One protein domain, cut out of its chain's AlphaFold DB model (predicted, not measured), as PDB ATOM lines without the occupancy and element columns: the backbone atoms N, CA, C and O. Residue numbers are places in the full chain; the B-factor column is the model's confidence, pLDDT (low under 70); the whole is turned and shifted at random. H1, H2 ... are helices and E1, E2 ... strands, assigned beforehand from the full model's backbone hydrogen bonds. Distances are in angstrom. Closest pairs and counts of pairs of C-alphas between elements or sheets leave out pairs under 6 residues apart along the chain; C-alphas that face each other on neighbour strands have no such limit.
ATOM      1  N   ILE A  30     108.279 154.974 141.324       86.06
ATOM      2  CA  ILE A  30     109.437 154.076 141.259       86.06
ATOM      3  C   ILE A  30     109.112 152.880 140.371       86.06
ATOM      4  O   ILE A  30     109.916 152.536 139.507       86.06
ATOM      5  N   ILE A  31     107.922 152.294 140.524       86.25
ATOM      6  CA  ILE A  31     107.460 151.181 139.683       86.25
ATOM      7  C   ILE A  31     107.445 151.616 138.211       86.25
ATOM      8  O   ILE A  31     108.097 150.985 137.379       86.25
ATOM      9  N   ALA A  32     106.819 152.755 137.905       88.00
ATOM     10  CA  ALA A  32     106.762 153.296 136.548       88.00
ATOM     11  C   ALA A  32     108.155 153.632 135.979       88.00
ATOM     12  O   ALA A  32     108.417 153.414 134.793       88.00
ATOM     13  N   ALA A  33     109.070 154.155 136.804       88.69
ATOM     14  CA  ALA A  33     110.448 154.410 136.394       88.69
ATOM     15  C   ALA A  33     111.189 153.107 136.068       88.69
ATOM     16  O   ALA A  33     111.882 153.049 135.055       88.69
ATOM     17  N   VAL A  34     111.022 152.056 136.872       89.38
ATOM     18  CA  VAL A  34     111.625 150.741 136.617       89.38
ATOM     19  C   VAL A  34     111.086 150.139 135.325       89.38
ATOM     20  O   VAL A  34     111.879 149.720 134.484       89.38
ATOM     21  N   GLU A  35     109.768 150.119 135.130       91.25
ATOM     22  CA  GLU A  35     109.159 149.585 133.906       91.25
ATOM     23  C   GLU A  35     109.649 150.321 132.658       91.25
ATOM     24  O   GLU A  35     110.024 149.686 131.674       91.25
ATOM     25  N   PHE A  36     109.749 151.649 132.723       89.44
ATOM     26  CA  PHE A  36     110.296 152.453 131.635       89.44
ATOM     27  C   PHE A  36     111.790 152.194 131.393       89.44
ATOM     28  O   PHE A  36     112.225 152.078 130.250       89.44
ATOM     29  N   LEU A  37     112.602 152.097 132.449       90.06
ATOM     30  CA  LEU A  37     114.046 151.879 132.315       90.06
ATOM     31  C   LEU A  37     114.379 150.470 131.813       90.06
ATOM     32  O   LEU A  37     115.399 150.287 131.151       90.06
ATOM     33  N   ARG A  38     113.505 149.484 132.052       90.75
ATOM     34  CA  ARG A  38     113.643 148.122 131.513       90.75
ATOM     35  C   ARG A  38     113.543 148.049 129.991       90.75
ATOM     36  O   ARG A  38     114.048 147.087 129.425       90.75
ATOM     37  N   THR A  39     112.911 149.025 129.339       90.69
ATOM     38  CA  THR A  39     112.822 149.080 127.870       90.69
ATOM     39  C   THR A  39     114.003 149.814 127.229       90.69
ATOM     40  O   THR A  39     114.096 149.868 126.005       90.69
ATOM     41  N   GLN A  40     114.916 150.372 128.033       88.81
ATOM     42  CA  GLN A  40     116.084 151.102 127.539       88.81
ATOM     43  C   GLN A  40     117.242 150.149 127.209       88.81
ATOM     44  O   GLN A  40     117.418 149.133 127.884       88.81
ATOM     45  N   PRO A  41     118.101 150.493 126.231       88.00
ATOM     46  CA  PRO A  41     119.235 149.651 125.843       88.00
ATOM     47  C   PRO A  41     120.265 149.454 126.970       88.00
ATOM     48  O   PRO A  41     120.967 148.450 126.994       88.00
ATOM     49  N   ASP A  42     120.329 150.382 127.928       88.50
ATOM     50  CA  ASP A  42     121.283 150.357 129.045       88.50
ATOM     51  C   ASP A  42     120.700 149.737 130.336       88.50
ATOM     52  O   ASP A  42     121.262 149.874 131.424       88.50
ATOM     53  N   ALA A  43     119.560 149.036 130.248       89.62
ATOM     54  CA  ALA A  43     118.842 148.499 131.410       89.62
ATOM     55  C   ALA A  43     119.722 147.644 132.347       89.62
ATOM     56  O   ALA A  43     119.551 147.681 133.569       89.62
ATOM     57  N   ALA A  44     120.681 146.891 131.798       88.75
ATOM     58  CA  ALA A  44     121.604 146.066 132.577       88.75
ATOM     59  C   ALA A  44     122.564 146.908 133.440       88.75
ATOM     60  O   ALA A  44     122.746 146.613 134.624       88.75
ATOM     61  N   SER A  45     123.131 147.978 132.878       91.94
ATOM     62  CA  SER A  45     124.024 148.905 133.583       91.94
ATOM     63  C   SER A  45     123.271 149.672 134.670       91.94
ATOM     64  O   SER A  45     123.736 149.766 135.807       91.94
ATOM     65  N   ILE A  46     122.063 150.145 134.353       89.00
ATOM     66  CA  ILE A  46     121.174 150.849 135.288       89.00
ATOM     67  C   ILE A  46     120.803 149.940 136.464       89.00
ATOM     68  O   ILE A  46     120.872 150.361 137.619       89.00
ATOM     69  N   ARG A  47     120.464 148.672 136.194       90.50
ATOM     70  CA  ARG A  47     120.172 147.678 137.236       90.50
ATOM     71  C   ARG A  47     121.385 147.418 138.123       90.50
ATOM     72  O   ARG A  47     121.237 147.367 139.341       90.50
ATOM     73  N   ARG A  48     122.572 147.256 137.534       92.00
ATOM     74  CA  ARG A  48     123.813 147.084 138.299       92.00
ATOM     75  C   ARG A  48     124.037 148.276 139.223       92.00
ATOM     76  O   ARG A  48     124.254 148.077 140.412       92.00
ATOM     77  N   ARG A  49     123.904 149.498 138.701       90.44
ATOM     78  CA  ARG A  49     124.110 150.714 139.491       90.44
ATOM     79  C   ARG A  49     123.074 150.885 140.599       90.44
ATOM     80  O   ARG A  49     123.422 151.316 141.689       90.44
ATOM     81  N   TYR A  50     121.824 150.514 140.339       89.19
ATOM     82  CA  TYR A  50     120.769 150.474 141.350       89.19
ATOM     83  C   TYR A  50     121.141 149.554 142.523       89.19
ATOM     84  O   TYR A  50     121.032 149.972 143.670       89.19
ATOM     85  N   LEU A  51     121.646 148.345 142.244       89.06
ATOM     86  CA  LEU A  51     122.078 147.402 143.282       89.06
ATOM     87  C   LEU A  51     123.292 147.906 144.077       89.06
ATOM     88  O   LEU A  51     123.354 147.677 145.277       89.06
ATOM     89  N   GLU A  52     124.222 148.622 143.439       89.00
ATOM     90  CA  GLU A  52     125.371 149.235 144.127       89.00
ATOM     91  C   GLU A  52     124.970 150.353 145.102       89.00
ATOM     92  O   GLU A  52     125.705 150.641 146.041       89.00
ATOM     93  N   LEU A  53     123.832 151.010 144.867       87.75
ATOM     94  CA  LEU A  53     123.336 152.100 145.713       87.75
ATOM     95  C   LEU A  53     122.513 151.606 146.903       87.75
ATOM     96  O   LEU A  53     122.254 152.384 147.822       87.75
ATOM     97  N   ILE A  54     122.100 150.337 146.891       87.19
ATOM     98  CA  ILE A  54     121.406 149.718 148.015       87.19
ATOM     99  C   ILE A  54     122.439 149.461 149.106       87.19
ATOM    100  O   ILE A  54     123.285 148.575 148.994       87.19
ATOM    101  N   THR A  55     122.373 150.267 150.162       76.44
ATOM    102  CA  THR A  55     123.315 150.178 151.275       76.44
ATOM    103  C   THR A  55     122.644 149.449 152.435       76.44
ATOM    104  O   THR A  55     121.538 149.833 152.827       76.44
ATOM    105  N   PRO A  56     123.275 148.415 153.019       65.88
ATOM    106  CA  PRO A  56     122.806 147.868 154.282       65.88
ATOM    107  C   PRO A  56     122.995 148.932 155.370       65.88
ATOM    108  O   PRO A  56     124.116 149.291 155.730       65.88
ATOM    109  N   GLY A  57     121.888 149.475 155.866       59.53
ATOM    110  CA  GLY A  57     121.853 150.339 157.032       59.53
ATOM    111  C   GLY A  57     122.124 149.509 158.278       59.53
ATOM    112  O   GLY A  57     121.399 148.565 158.595       59.53
ATOM    113  N   ASN A  58     123.202 149.843 158.982       54.31
ATOM    114  CA  ASN A  58     123.539 149.209 160.248       54.31
ATOM    115  C   ASN A  58     122.787 149.930 161.375       54.31
ATOM    116  O   ASN A  58     123.368 150.731 162.108       54.31
ATOM    117  N   GLU A  59     121.478 149.701 161.474       55.03
ATOM    118  CA  GLU A  59     120.734 150.089 162.668       55.03
ATOM    119  C   GLU A  59     120.978 149.057 163.768       55.03
ATOM    120  O   GLU A  59     121.037 147.850 163.538       55.03
ATOM    121  N   ARG A  60     121.160 149.553 164.991       57.25
ATOM    122  CA  ARG A  60     121.629 148.803 166.168       57.25
ATOM    123  C   ARG A  60     120.699 147.653 166.606       57.25
ATOM    124  O   ARG A  60     121.051 146.947 167.543       57.25
ATOM    125  N   ASP A  61     119.565 147.477 165.930       59.81
ATOM    126  CA  ASP A  61     118.469 146.557 166.262       59.81
ATOM    127  C   ASP A  61     118.010 145.692 165.063       59.81
ATOM    128  O   ASP A  61     117.110 144.866 165.178       59.81
ATOM    129  N   GLY A  62     118.637 145.841 163.891       55.31
ATOM    130  CA  GLY A  62     118.248 145.117 162.683       55.31
ATOM    131  C   GLY A  62     118.908 145.694 161.436       55.31
ATOM    132  O   GLY A  62     119.164 146.892 161.345       55.31
ATOM    133  N   THR A  63     119.214 144.839 160.460       61.12
ATOM    134  CA  THR A  63     119.736 145.289 159.163       61.12
ATOM    135  C   THR A  63     118.607 145.943 158.365       61.12
ATOM    136  O   THR A  63     117.878 145.262 157.647       61.12
ATOM    137  N   THR A  64     118.447 147.260 158.486       66.75
ATOM    138  CA  THR A  64     117.528 148.032 157.641       66.75
ATOM    139  C   THR A  64     118.192 148.252 156.288       66.75
ATOM    140  O   THR A  64     119.273 148.824 156.214       66.75
ATOM    141  N   ILE A  65     117.577 147.827 155.188       76.56
ATOM    142  CA  ILE A  65     118.115 148.125 153.855       76.56
ATOM    143  C   ILE A  65     117.690 149.546 153.455       76.56
ATOM    144  O   ILE A  65     116.492 149.825 153.367       76.56
ATOM    145  N   ASP A  66     118.647 150.446 153.196       79.50
ATOM    146  CA  ASP A  66     118.335 151.781 152.676       79.50
ATOM    147  C   ASP A  66     118.254 151.763 151.147       79.50
ATOM    148  O   ASP A  66     119.232 151.502 150.440       79.50
ATOM    149  N   TYR A  67     117.062 152.081 150.642       83.25
ATOM    150  CA  TYR A  67     116.775 152.192 149.212       83.25
ATOM    151  C   TYR A  67     116.765 153.644 148.718       83.25
ATOM    152  O   TYR A  67     116.622 153.879 147.518       83.25
ATOM    153  N   THR A  68     116.947 154.635 149.598       85.38
ATOM    154  CA  THR A  68     116.727 156.056 149.283       85.38
ATOM    155  C   THR A  68     117.591 156.542 148.121       85.38
ATOM    156  O   THR A  68     117.105 157.199 147.197       85.38
ATOM    157  N   ALA A  69     118.887 156.224 148.147       86.50
ATOM    158  CA  ALA A  69     119.808 156.618 147.082       86.50
ATOM    159  C   ALA A  69     119.465 155.931 145.748       86.50
ATOM    160  O   ALA A  69     119.508 156.559 144.686       86.50
ATOM    161  N   ALA A  70     119.075 154.658 145.815       89.44
ATOM    162  CA  ALA A  70     118.732 153.839 144.663       89.44
ATOM    163  C   ALA A  70     117.424 154.308 143.988       89.44
ATOM    164  O   ALA A  70     117.362 154.442 142.765       89.44
ATOM    165  N   GLU A  71     116.402 154.647 144.775       90.06
ATOM    166  CA  GLU A  71     115.127 155.206 144.305       90.06
ATOM    167  C   GLU A  71     115.321 156.557 143.604       90.06
ATOM    168  O   GLU A  71     114.849 156.764 142.482       90.06
ATOM    169  N   ARG A  72     116.090 157.468 144.218       90.62
ATOM    170  CA  ARG A  72     116.414 158.775 143.619       90.62
ATOM    171  C   ARG A  72     117.153 158.626 142.293       90.62
ATOM    172  O   ARG A  72     116.892 159.384 141.356       90.62
ATOM    173  N   TYR A  73     118.054 157.651 142.202       91.56
ATOM    174  CA  TYR A  73     118.773 157.351 140.971       91.56
ATOM    175  C   TYR A  73     117.832 156.888 139.848       91.56
ATOM    176  O   TYR A  73     117.952 157.383 138.723       91.56
ATOM    177  N   LEU A  74     116.868 156.005 140.134       91.50
ATOM    178  CA  LEU A  74     115.890 155.541 139.140       91.50
ATOM    179  C   LEU A  74     115.052 156.699 138.586       91.50
ATOM    180  O   LEU A  74     114.942 156.849 137.367       91.50
ATOM    181  N   LEU A  75     114.527 157.563 139.457       93.00
ATOM    182  CA  LEU A  75     113.731 158.724 139.044       93.00
ATOM    183  C   LEU A  75     114.545 159.700 138.184       93.00
ATOM    184  O   LEU A  75     114.093 160.124 137.116       93.00
ATOM    185  N   ALA A  76     115.769 160.021 138.609       92.38
ATOM    186  CA  ALA A  76     116.651 160.919 137.871       92.38
ATOM    187  C   ALA A  76     117.023 160.353 136.491       92.38
ATOM    188  O   ALA A  76     117.013 161.079 135.492       92.38
ATOM    189  N   THR A  77     117.305 159.051 136.425       92.00
ATOM    190  CA  THR A  77     117.661 158.358 135.182       92.00
ATOM    191  C   THR A  77     116.472 158.325 134.226       92.00
ATOM    192  O   THR A  77     116.606 158.748 133.078       92.00
ATOM    193  N   ALA A  78     115.280 157.946 134.697       91.25
ATOM    194  CA  ALA A  78     114.064 157.956 133.883       91.25
ATOM    195  C   ALA A  78     113.749 159.363 133.343       91.25
ATOM    196  O   ALA A  78     113.446 159.526 132.159       91.25
ATOM    197  N   ALA A  79     113.888 160.400 134.172       91.19
ATOM    198  CA  ALA A  79     113.698 161.785 133.747       91.19
ATOM    199  C   ALA A  79     114.730 162.240 132.699       91.19
ATOM    200  O   ALA A  79     114.409 163.051 131.826       91.19
ATOM    201  N   ARG A  80     115.971 161.745 132.763       90.38
ATOM    202  CA  ARG A  80     117.011 162.035 131.764       90.38
ATOM    203  C   ARG A  80     116.674 161.413 130.410       90.38
ATOM    204  O   ARG A  80     116.709 162.122 129.410       90.38
ATOM    205  N   TYR A  81     116.277 160.144 130.389       87.56
ATOM    206  CA  TYR A  81     115.850 159.461 129.163       87.56
ATOM    207  C   TYR A  81     114.617 160.123 128.539       87.56
ATOM    208  O   TYR A  81     114.616 160.423 127.348       87.56
ATOM    209  N   LYS A  82     113.602 160.465 129.346       85.69
ATOM    210  CA  LYS A  82     112.424 161.212 128.867       85.69
ATOM    211  C   LYS A  82     112.801 162.558 128.237       85.69
ATOM    212  O   LYS A  82     112.206 162.951 127.237       85.69
ATOM    213  N   ARG A  83     113.798 163.262 128.788       84.56
ATOM    214  CA  ARG A  83     114.319 164.511 128.206       84.56
ATOM    215  C   ARG A  83     115.062 164.283 126.894       84.56
ATOM    216  O   ARG A  83     114.859 165.060 125.973       84.56
ATOM    217  N   GLN A  84     115.869 163.232 126.788       81.94
ATOM    218  CA  GLN A  84     116.583 162.904 125.550       81.94
ATOM    219  C   GLN A  84     115.630 162.531 124.412       81.94
ATOM    220  O   GLN A  84     115.826 162.995 123.297       81.94
ATOM    221  N   VAL A  85     114.562 161.782 124.700       74.12
ATOM    222  CA  VAL A  85     113.511 161.490 123.711       74.12
ATOM    223  C   VAL A  85     112.817 162.775 123.250       74.12
ATOM    224  O   VAL A  85     112.594 162.948 122.060       74.12
ATOM    225  N   ARG A  86     112.531 163.712 124.167       68.06
ATOM    226  CA  ARG A  86     111.940 165.016 123.814       68.06
ATOM    227  C   ARG A  86     112.882 165.923 123.017       68.06
ATOM    228  O   ARG A  86     112.402 166.675 122.183       68.06
TER     229      ARG A  86
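What this domain is: This is residues 30 to 86 of the 109 residues of an uncharacterized protein of Rhodococcus sp. OK551 (UniProt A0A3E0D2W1). A rod with two unlike ends: the helices H1, H2 and H3 pack loosely at one, and the two-stranded hairpin E1 and E2 makes the other. H2 and H3 form a narrow V, closest near the hairpin, and H1 packs on H3 at a steep tilt. The printed part has 57 residues, with three named helices and two named strands in the order H1, H2, E1, E2, H3; the sheet, E1 - E2, is antiparallel. The class is mixed, helices and strands; the whole is loose, with a radius of gyration of the C-alphas of 13.2 A, and spans 46 by 17 by 14 A.

How they stand to each other: H1, residues 30 to 38, touches H3, residues 68 to 86, with residues 71 to 78 of H3 alone. Their closest C-alphas, of Ala 33 and Ala 78, are 5.7 A apart, and they run the same way at a steep tilt of 55 degrees. H1 is close to but not clearly touching H2, residues 43 to 53; the closest C-alphas, of Leu 37 and Ala 43, are 5.9 A apart. H2 touches H3, with residues 69 to 74 of H3 alone, at a shallow tilt of 29 degrees, opposite ways; the closest C-alphas, of Leu 53 and Ala 70, are 5.0 A apart. In H1, H2 and H3 every O i to N i+4 pair is within hydrogen-bond range. E1, residues 55 to 59, and E2, residues 62 to 66, form a hairpin, with N 57 and O 64 at 2.7 A and N 66 and O 55 at 3.0 A, within hydrogen-bond range. E1 and H3 are only just apart, at 8.4 A between their closest C-alphas.

Where its parts are: H1 begins at C-alpha 30, (109.437, 154.076, 141.259), and is 12.2 A long; H2 is 15.4 A. E1 and E2 measure 11.7 A and 12.0 A. H3, 27.4 A, ends at C-alpha 86, (111.940, 165.016, 123.814).

The domain as a whole: The two C-alphas farthest apart, of Asp 61 and Arg 86, are 46.7 A apart. The printed part has no cut, and its four links are tight. The pLDDT is under 70 at residues 56 to 64 and residue 86.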